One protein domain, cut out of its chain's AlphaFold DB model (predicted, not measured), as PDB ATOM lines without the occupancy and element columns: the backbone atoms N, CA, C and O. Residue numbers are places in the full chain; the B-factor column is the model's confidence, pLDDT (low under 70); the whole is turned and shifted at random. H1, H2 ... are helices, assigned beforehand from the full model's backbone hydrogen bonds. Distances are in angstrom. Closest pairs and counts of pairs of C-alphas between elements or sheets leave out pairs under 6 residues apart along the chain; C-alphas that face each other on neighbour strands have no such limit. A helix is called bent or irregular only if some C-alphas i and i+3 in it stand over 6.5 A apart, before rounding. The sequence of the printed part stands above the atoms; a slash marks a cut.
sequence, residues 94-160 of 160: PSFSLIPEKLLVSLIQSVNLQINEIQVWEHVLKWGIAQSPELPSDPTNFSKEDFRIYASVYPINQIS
ATOM      1  N   PRO A  94     -33.903   2.390  -1.303       76.38
ATOM      2  CA  PRO A  94     -33.355   2.974  -2.529       76.38
ATOM      3  C   PRO A  94     -33.181   1.936  -3.650       76.38
ATOM      4  O   PRO A  94     -33.119   2.301  -4.819       76.38
ATOM      5  N   SER A  95     -33.138   0.645  -3.311       81.88
ATOM      6  CA  SER A  95     -33.047  -0.461  -4.271       81.88
ATOM      7  C   SER A  95     -34.413  -0.982  -4.732       81.88
ATOM      8  O   SER A  95     -34.463  -2.003  -5.412       81.88
ATOM      9  N   PHE A  96     -35.522  -0.323  -4.369       83.19
ATOM     10  CA  PHE A  96     -36.872  -0.746  -4.756       83.19
ATOM     11  C   PHE A  96     -37.026  -0.904  -6.271       83.19
ATOM     12  O   PHE A  96     -37.596  -1.886  -6.731       83.19
ATOM     13  N   SER A  97     -36.460   0.013  -7.056       83.25
ATOM     14  CA  SER A  97     -36.498  -0.029  -8.521       83.25
ATOM     15  C   SER A  97     -35.839  -1.271  -9.128       83.25
ATOM     16  O   SER A  97     -36.081  -1.561 -10.291       83.25
ATOM     17  N   LEU A  98     -35.023  -2.009  -8.365       85.06
ATOM     18  CA  LEU A  98     -34.296  -3.191  -8.832       85.06
ATOM     19  C   LEU A  98     -35.055  -4.504  -8.603       85.06
ATOM     20  O   LEU A  98     -34.565  -5.564  -8.993       85.06
ATOM     21  N   ILE A  99     -36.213  -4.474  -7.937       80.56
ATOM     22  CA  ILE A  99     -36.956  -5.706  -7.672       80.56
ATOM     23  C   ILE A  99     -37.565  -6.263  -8.970       80.56
ATOM     24  O   ILE A  99     -38.039  -5.484  -9.799       80.56
ATOM     25  N   PRO A 100     -37.616  -7.595  -9.148       81.56
ATOM     26  CA  PRO A 100     -38.300  -8.199 -10.289       81.56
ATOM     27  C   PRO A 100     -39.802  -7.881 -10.303       81.56
ATOM     28  O   PRO A 100     -40.434  -7.847  -9.247       81.56
ATOM     29  N   GLU A 101     -40.401  -7.766 -11.491       80.25
ATOM     30  CA  GLU A 101     -41.836  -7.477 -11.677       80.25
ATOM     31  C   GLU A 101     -42.740  -8.444 -10.896       80.25
ATOM     32  O   GLU A 101     -43.654  -8.027 -10.191       80.25
ATOM     33  N   LYS A 102     -42.436  -9.747 -10.928       78.25
ATOM     34  CA  LYS A 102     -43.185 -10.764 -10.173       78.25
ATOM     35  C   LYS A 102     -43.207 -10.476  -8.668       78.25
ATOM     36  O   LYS A 102     -44.222 -10.701  -8.010       78.25
ATOM     37  N   LEU A 103     -42.088  -9.989  -8.125       75.50
ATOM     38  CA  LEU A 103     -41.996  -9.607  -6.719       75.50
ATOM     39  C   LEU A 103     -42.804  -8.332  -6.462       75.50
ATOM     40  O   LEU A 103     -43.563  -8.304  -5.498       75.50
ATOM     41  N   LEU A 104     -42.723  -7.331  -7.346       80.00
ATOM     42  CA  LEU A 104     -43.545  -6.119  -7.274       80.00
ATOM     43  C   LEU A 104     -45.048  -6.444  -7.241       80.00
ATOM     44  O   LEU A 104     -45.747  -5.965  -6.352       80.00
ATOM     45  N   VAL A 105     -45.533  -7.297  -8.147       77.19
ATOM     46  CA  VAL A 105     -46.944  -7.722  -8.196       77.19
ATOM     47  C   VAL A 105     -47.349  -8.415  -6.896       77.19
ATOM     48  O   VAL A 105     -48.361  -8.053  -6.300       77.19
ATOM     49  N   SER A 106     -46.529  -9.351  -6.402       73.38
ATOM     50  CA  SER A 106     -46.809 -10.037  -5.135       73.38
ATOM     51  C   SER A 106     -46.835  -9.080  -3.943       73.38
ATOM     52  O   SER A 106     -47.671  -9.234  -3.056       73.38
ATOM     53  N   LEU A 107     -45.968  -8.058  -3.945       75.56
ATOM     54  CA  LEU A 107     -45.961  -7.028  -2.920       75.56
ATOM     55  C   LEU A 107     -47.277  -6.271  -2.979       75.56
ATOM     56  O   LEU A 107     -47.994  -6.343  -1.993       75.56
ATOM     57  N   ILE A 108     -47.643  -5.674  -4.121       75.69
ATOM     58  CA  ILE A 108     -48.893  -4.912  -4.313       75.69
ATOM     59  C   ILE A 108     -50.128  -5.720  -3.875       75.69
ATOM     60  O   ILE A 108     -50.957  -5.209  -3.127       75.69
ATOM     61  N   GLN A 109     -50.218  -6.994  -4.265       72.31
ATOM     62  CA  GLN A 109     -51.331  -7.883  -3.901       72.31
ATOM     63  C   GLN A 109     -51.348  -8.265  -2.416       72.31
ATOM     64  O   GLN A 109     -52.411  -8.467  -1.832       72.31
ATOM     65  N   SER A 110     -50.174  -8.377  -1.789       63.94
ATOM     66  CA  SER A 110     -50.053  -8.714  -0.368       63.94
ATOM     67  C   SER A 110     -50.375  -7.546   0.559       63.94
ATOM     68  O   SER A 110     -50.491  -7.746   1.773       63.94
ATOM     69  N   VAL A 111     -50.472  -6.319   0.030       60.72
ATOM     70  CA  VAL A 111     -50.500  -5.161   0.905       60.72
ATOM     71  C   VAL A 111     -51.890  -4.896   1.481       60.72
ATOM     72  O   VAL A 111     -52.768  -4.319   0.849       60.72
ATOM     73  N   ASN A 112     -52.046  -5.216   2.765       57.81
ATOM     74  CA  ASN A 112     -53.062  -4.612   3.620       57.81
ATOM     75  C   ASN A 112     -52.506  -3.270   4.134       57.81
ATOM     76  O   ASN A 112     -51.925  -3.170   5.217       57.81
ATOM     77  N   LEU A 113     -52.554  -2.278   3.252       55.44
ATOM     78  CA  LEU A 113     -51.762  -1.052   3.278       55.44
ATOM     79  C   LEU A 113     -51.946  -0.173   4.522       55.44
ATOM     80  O   LEU A 113     -52.998   0.414   4.745       55.44
ATOM     81  N   GLN A 114     -50.852   0.022   5.269       56.91
ATOM     82  CA  GLN A 114     -50.657   1.234   6.080       56.91
ATOM     83  C   GLN A 114     -50.126   2.424   5.249       56.91
ATOM     84  O   GLN A 114     -50.025   3.531   5.774       56.91
ATOM     85  N   ILE A 115     -49.771   2.202   3.976       65.19
ATOM     86  CA  ILE A 115     -49.276   3.208   3.021       65.19
ATOM     87  C   ILE A 115     -50.433   3.552   2.076       65.19
ATOM     88  O   ILE A 115     -51.056   2.642   1.558       65.19
ATOM     89  N   ASN A 116     -50.780   4.814   1.837       71.31
ATOM     90  CA  ASN A 116     -51.978   5.080   1.027       71.31
ATOM     91  C   ASN A 116     -51.806   4.625  -0.444       71.31
ATOM     92  O   ASN A 116     -50.690   4.479  -0.939       71.31
ATOM     93  N   GLU A 117     -52.921   4.404  -1.143       73.94
ATOM     94  CA  GLU A 117     -52.929   3.917  -2.529       73.94
ATOM     95  C   GLU A 117     -52.116   4.817  -3.477       73.94
ATOM     96  O   GLU A 117     -51.350   4.328  -4.303       73.94
ATOM     97  N   ILE A 118     -52.205   6.141  -3.299       77.12
ATOM     98  CA  ILE A 118     -51.458   7.126  -4.097       77.12
ATOM     99  C   ILE A 118     -49.950   6.897  -3.954       77.12
ATOM    100  O   ILE A 118     -49.231   6.853  -4.946       77.12
ATOM    101  N   GLN A 119     -49.469   6.681  -2.731       77.25
ATOM    102  CA  GLN A 119     -48.065   6.391  -2.464       77.25
ATOM    103  C   GLN A 119     -47.631   5.071  -3.101       77.25
ATOM    104  O   GLN A 119     -46.505   4.983  -3.582       77.25
ATOM    105  N   VAL A 120     -48.487   4.047  -3.144       77.75
ATOM    106  CA  VAL A 120     -48.167   2.811  -3.877       77.75
ATOM    107  C   VAL A 120     -47.986   3.107  -5.360       77.75
ATOM    108  O   VAL A 120     -46.953   2.743  -5.921       77.75
ATOM    109  N   TRP A 121     -48.922   3.835  -5.972       82.06
ATOM    110  CA  TRP A 121     -48.826   4.223  -7.379       82.06
ATOM    111  C   TRP A 121     -47.591   5.083  -7.679       82.06
ATOM    112  O   TRP A 121     -46.950   4.874  -8.705       82.06
ATOM    113  N   GLU A 122     -47.177   5.973  -6.773       83.25
ATOM    114  CA  GLU A 122     -45.925   6.733  -6.905       83.25
ATOM    115  C   GLU A 122     -44.682   5.829  -6.937       83.25
ATOM    116  O   GLU A 122     -43.752   6.079  -7.708       83.25
ATOM    117  N   HIS A 123     -44.635   4.780  -6.110       83.25
ATOM    118  CA  HIS A 123     -43.515   3.834  -6.119       83.25
ATOM    119  C   HIS A 123     -43.534   2.964  -7.375       83.25
ATOM    120  O   HIS A 123     -42.485   2.780  -7.990       83.25
ATOM    121  N   VAL A 124     -44.709   2.484  -7.792       83.19
ATOM    122  CA  VAL A 124     -44.879   1.738  -9.049       83.19
ATOM    123  C   VAL A 124     -44.432   2.583 -10.243       83.19
ATOM    124  O   VAL A 124     -43.695   2.084 -11.088       83.19
ATOM    125  N   LEU A 125     -44.777   3.874 -10.265       83.00
ATOM    126  CA  LEU A 125     -44.339   4.820 -11.290       83.00
ATOM    127  C   LEU A 125     -42.818   4.971 -11.338       83.00
ATOM    128  O   LEU A 125     -42.213   4.848 -12.400       83.00
ATOM    129  N   LYS A 126     -42.182   5.171 -10.180       83.88
ATOM    130  CA  LYS A 126     -40.717   5.239 -10.080       83.88
ATOM    131  C   LYS A 126     -40.046   3.939 -10.524       83.88
ATOM    132  O   LYS A 126     -39.007   3.990 -11.178       83.88
ATOM    133  N   TRP A 127     -40.624   2.789 -10.175       88.00
ATOM    134  CA  TRP A 127     -40.129   1.488 -10.617       88.00
ATOM    135  C   TRP A 127     -40.229   1.353 -12.140       88.00
ATOM    136  O   TRP A 127     -39.222   1.055 -12.772       88.00
ATOM    137  N   GLY A 128     -41.380   1.668 -12.742       83.88
ATOM    138  CA  GLY A 128     -41.568   1.566 -14.191       83.88
ATOM    139  C   GLY A 128     -40.670   2.522 -14.988       83.88
ATOM    140  O   GLY A 128     -40.105   2.134 -16.004       83.88
ATOM    141  N   ILE A 129     -40.439   3.744 -14.498       82.50
ATOM    142  CA  ILE A 129     -39.480   4.674 -15.120       82.50
ATOM    143  C   ILE A 129     -38.052   4.125 -15.050       82.50
ATOM    144  O   ILE A 129     -37.321   4.182 -16.034       82.50
ATOM    145  N   ALA A 130     -37.651   3.544 -13.917       85.00
ATOM    146  CA  ALA A 130     -36.318   2.962 -13.772       85.00
ATOM    147  C   ALA A 130     -36.078   1.762 -14.707       85.00
ATOM    148  O   ALA A 130     -34.942   1.515 -15.108       85.00
ATOM    149  N   GLN A 131     -37.139   1.037 -15.061       81.62
ATOM    150  CA  GLN A 131     -37.107  -0.055 -16.033       81.62
ATOM    151  C   GLN A 131     -37.155   0.438 -17.499       81.62
ATOM    152  O   GLN A 131     -36.868  -0.327 -18.418       81.62
ATOM    153  N   SER A 132     -37.469   1.716 -17.735       82.88
ATOM    154  CA  SER A 132     -37.613   2.320 -19.065       82.88
ATOM    155  C   SER A 132     -36.688   3.534 -19.230       82.88
ATOM    156  O   SER A 132     -37.153   4.671 -19.163       82.88
ATOM    157  N   PRO A 133     -35.384   3.323 -19.494       80.50
ATOM    158  CA  PRO A 133     -34.398   4.407 -19.583       80.50
ATOM    159  C   PRO A 133     -34.655   5.406 -20.725       80.50
ATOM    160  O   PRO A 133     -34.047   6.472 -20.746       80.50
ATOM    161  N   GLU A 134     -35.533   5.067 -21.671       82.12
ATOM    162  CA  GLU A 134     -35.959   5.943 -22.769       82.12
ATOM    163  C   GLU A 134     -36.967   7.015 -22.324       82.12
ATOM    164  O   GLU A 134     -37.138   8.019 -23.013       82.12
ATOM    165  N   LEU A 135     -37.623   6.823 -21.173       82.44
ATOM    166  CA  LEU A 135     -38.574   7.781 -20.624       82.44
ATOM    167  C   LEU A 135     -37.858   8.872 -19.813       82.44
ATOM    168  O   LEU A 135     -36.841   8.606 -19.162       82.44
ATOM    169  N   PRO A 136     -38.409  10.098 -19.769       84.56
ATOM    170  CA  PRO A 136     -37.931  11.124 -18.852       84.56
ATOM    171  C   PRO A 136     -37.936  10.624 -17.399       84.56
ATOM    172  O   PRO A 136     -38.884   9.987 -16.951       84.56
ATOM    173  N   SER A 137     -36.905  10.952 -16.616       82.19
ATOM    174  CA  SER A 137     -36.860  10.560 -15.195       82.19
ATOM    175  C   SER A 137     -37.945  11.229 -14.343       82.19
ATOM    176  O   SER A 137     -38.295  10.721 -13.280       82.19
ATOM    177  N   ASP A 138     -38.453  12.378 -14.794       82.56
ATOM    178  CA  ASP A 138     -39.505  13.138 -14.124       82.56
ATOM    179  C   ASP A 138     -40.841  12.965 -14.874       82.56
ATOM    180  O   ASP A 138     -40.962  13.439 -16.011       82.56
ATOM    181  N   PRO A 139     -41.855  12.334 -14.244       76.44
ATOM    182  CA  PRO A 139     -43.174  12.129 -14.838       76.44
ATOM    183  C   PRO A 139     -43.883  13.416 -15.268       76.44
ATOM    184  O   PRO A 139     -44.743  13.380 -16.143       76.44
ATOM    185  N   THR A 140     -43.552  14.564 -14.668       83.25
ATOM    186  CA  THR A 140     -44.164  15.851 -15.038       83.25
ATOM    187  C   THR A 140     -43.738  16.329 -16.426       83.25
ATOM    188  O   THR A 140     -44.442  17.131 -17.040       83.25
ATOM    189  N   ASN A 141     -42.635  15.786 -16.954       84.94
ATOM    190  CA  ASN A 141     -42.124  16.073 -18.291       84.94
ATOM    191  C   ASN A 141     -42.643  15.100 -19.360       84.94
ATOM    192  O   ASN A 141     -42.207  15.180 -20.507       84.94
ATOM    193  N   PHE A 142     -43.542  14.175 -19.013       82.81
ATOM    194  CA  PHE A 142     -44.070  13.208 -19.972       82.81
ATOM    195  C   PHE A 142     -44.881  13.903 -21.067       82.81
ATOM    196  O   PHE A 142     -45.860  14.612 -20.811       82.81
ATOM    197  N   SER A 143     -44.519  13.631 -22.316       85.12
ATOM    198  CA  SER A 143     -45.376  13.896 -23.462       85.12
ATOM    199  C   SER A 143     -46.531  12.890 -23.520       85.12
ATOM    200  O   SER A 143     -46.547  11.860 -22.841       85.12
ATOM    201  N   LYS A 144     -47.518  13.148 -24.387       83.69
ATOM    202  CA  LYS A 144     -48.604  12.184 -24.637       83.69
ATOM    203  C   LYS A 144     -48.091  10.828 -25.124       83.69
ATOM    204  O   LYS A 144     -48.740   9.823 -24.851       83.69
ATOM    205  N   GLU A 145     -46.973  10.799 -25.845       80.62
ATOM    206  CA  GLU A 145     -46.405   9.548 -26.347       80.62
ATOM    207  C   GLU A 145     -45.672   8.786 -25.239       80.62
ATOM    208  O   GLU A 145     -45.856   7.580 -25.118       80.62
ATOM    209  N   ASP A 146     -44.978   9.488 -24.341       78.88
ATOM    210  CA  ASP A 146     -44.328   8.885 -23.165       78.88
ATOM    211  C   ASP A 146     -45.347   8.196 -22.247       78.88
ATOM    212  O   ASP A 146     -45.134   7.069 -21.798       78.88
ATOM    213  N   PHE A 147     -46.513   8.821 -22.041       78.00
ATOM    214  CA  PHE A 147     -47.624   8.196 -21.316       78.00
ATOM    215  C   PHE A 147     -48.138   6.926 -22.000       78.00
ATOM    216  O   PHE A 147     -48.482   5.960 -21.317       78.00
ATOM    217  N   ARG A 148     -48.198   6.904 -23.337       76.69
ATOM    218  CA  ARG A 148     -48.633   5.720 -24.095       76.69
ATOM    219  C   ARG A 148     -47.612   4.596 -24.000       76.69
ATOM    220  O   ARG A 148     -48.013   3.456 -23.785       76.69
ATOM    221  N   ILE A 149     -46.324   4.915 -24.108       73.94
ATOM    222  CA  ILE A 149     -45.229   3.957 -23.941       73.94
ATOM    223  C   ILE A 149     -45.301   3.353 -22.535       73.94
ATOM    224  O   ILE A 149     -45.444   2.139 -22.405       73.94
ATOM    225  N   TYR A 150     -45.339   4.188 -21.494       70.81
ATOM    226  CA  TYR A 150     -45.439   3.739 -20.105       70.81
ATOM    227  C   TYR A 150     -46.664   2.835 -19.857       70.81
ATOM    228  O   TYR A 150     -46.534   1.745 -19.302       70.81
ATOM    229  N   ALA A 151     -47.851   3.241 -20.324       69.81
ATOM    230  CA  ALA A 151     -49.087   2.472 -20.153       69.81
ATOM    231  C   ALA A 151     -49.137   1.173 -20.983       69.81
ATOM    232  O   ALA A 151     -49.897   0.266 -20.652       69.81
ATOM    233  N   SER A 152     -48.359   1.081 -22.067       67.75
ATOM    234  CA  SER A 152     -48.278  -0.121 -22.907       67.75
ATOM    235  C   SER A 152     -47.312  -1.178 -22.367       67.75
ATOM    236  O   SER A 152     -47.501  -2.364 -22.632       67.75
ATOM    237  N   VAL A 153     -46.292  -0.751 -21.614       63.22
ATOM    238  CA  VAL A 153     -45.231  -1.620 -21.084       63.22
ATOM    239  C   VAL A 153     -45.595  -2.173 -19.709       63.22
ATOM    240  O   VAL A 153     -45.288  -3.328 -19.423       63.22
ATOM    241  N   TYR A 154     -46.279  -1.392 -18.868       63.62
ATOM    242  CA  TYR A 154     -46.588  -1.808 -17.502       63.62
ATOM    243  C   TYR A 154     -48.046  -2.223 -17.347       63.62
ATOM    244  O   TYR A 154     -48.951  -1.473 -17.724       63.62
ATOM    245  N   PRO A 155     -48.312  -3.403 -16.764       52.06
ATOM    246  CA  PRO A 155     -49.645  -3.957 -16.707       52.06
ATOM    247  C   PRO A 155     -50.431  -3.320 -15.559       52.06
ATOM    248  O   PRO A 155     -50.749  -3.964 -14.564       52.06
ATOM    249  N   ILE A 156     -50.833  -2.058 -15.730       49.78
ATOM    250  CA  ILE A 156     -51.901  -1.444 -14.921       49.78
ATOM    251  C   ILE A 156     -53.155  -2.343 -14.974       49.78
ATOM    252  O   ILE A 156     -53.896  -2.472 -14.005       49.78
ATOM    253  N   ASN A 157     -53.320  -3.063 -16.085       46.06
ATOM    254  CA  ASN A 157     -54.441  -3.946 -16.380       46.06
ATOM    255  C   ASN A 157     -54.395  -5.303 -15.641       46.06
ATOM    256  O   ASN A 157     -55.361  -6.048 -15.743       46.06
ATOM    257  N   GLN A 158     -53.295  -5.670 -14.965       44.41
ATOM    258  CA  GLN A 158     -53.181  -6.958 -14.243       44.41
ATOM    259  C   GLN A 158     -53.371  -6.830 -12.724       44.41
ATOM    260  O   GLN A 158     -53.270  -7.824 -12.009       44.41
ATOM    261  N   ILE A 159     -53.632  -5.620 -12.223       47.56
ATOM    262  CA  ILE A 159     -53.795  -5.345 -10.786       47.56
ATOM    263  C   ILE A 159     -55.291  -5.366 -10.377       47.56
ATOM    264  O   ILE A 159     -55.622  -5.071  -9.234       47.56
ATOM    265  N   SER A 160     -56.203  -5.741 -11.288       38.91
ATOM    266  CA  SER A 160     -57.652  -5.846 -11.029       38.91
ATOM    267  C   SER A 160     -58.047  -7.087 -10.235       38.91
ATOM    268  O   SER A 160     -57.647  -8.188 -10.685       38.91
TER     269      SER A 160
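Overview. This is residues 94 to 160 of the 160 residues of an uncharacterized protein of Rhizophagus irregularis (UniProt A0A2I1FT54). The longest helix, H2, lies in the middle of a loose set of three helices: H1 runs side by side with it the opposite way, and H3 stands crosswise to it, near Gly 128 in the later part of H2. No two of the helices clearly touch, and a long loop, residues 132 to 143, joins H2 to H3. The printed part has 67 residues with three named helices, in the order H1, H2, H3, and no named strand; the class is all helix. The whole is compact, with a radius of gyration of the C-alphas of 12.1 A and spans of 34 by 27 by 21 A.

Along the chain. H2, residues 117 to 131, measures 21.2 A from first to last C-alpha and begins at C-alpha 117 at (-52.929, 3.917, -2.529). H1, residues 101 to 110, measures 14.0 A and begins at C-alpha 101 at (-41.836, -7.477, -11.677). H3, residues 144 to 153, measures 14.6 A and ends at C-alpha 153 at (-45.231, -1.620, -21.084).

Arrangement. H1 and H2 are close but not clearly touching; their closest C-alphas, those of Ile 108 and Val 120, are 7.8 A apart. They run opposite ways at a shallow tilt of 6 degrees. H2 and H3 are also close but not clearly touching, with the C-alphas of Gly 128 and Tyr 150 the closest at 7.4 A. Their lines are about perpendicular, at 90 degrees. H1 and H3 are apart. In H1, H2 and H3 every O i to N i+4 pair is within hydrogen-bond range.

Size, cuts and confidence. The two C-alphas farthest apart, those of Asn 112 and Glu 145, are 33.8 A from each other. The printed part has no cut and ends at Ser 160, the chain's last residue. The link from H1 to H2 is short, with 6 residues; the link from H2 to H3 is long, with 12. The mean pLDDT of the printed part is 74.5, and residues 110 to 115 and 151 to 160 are under 70.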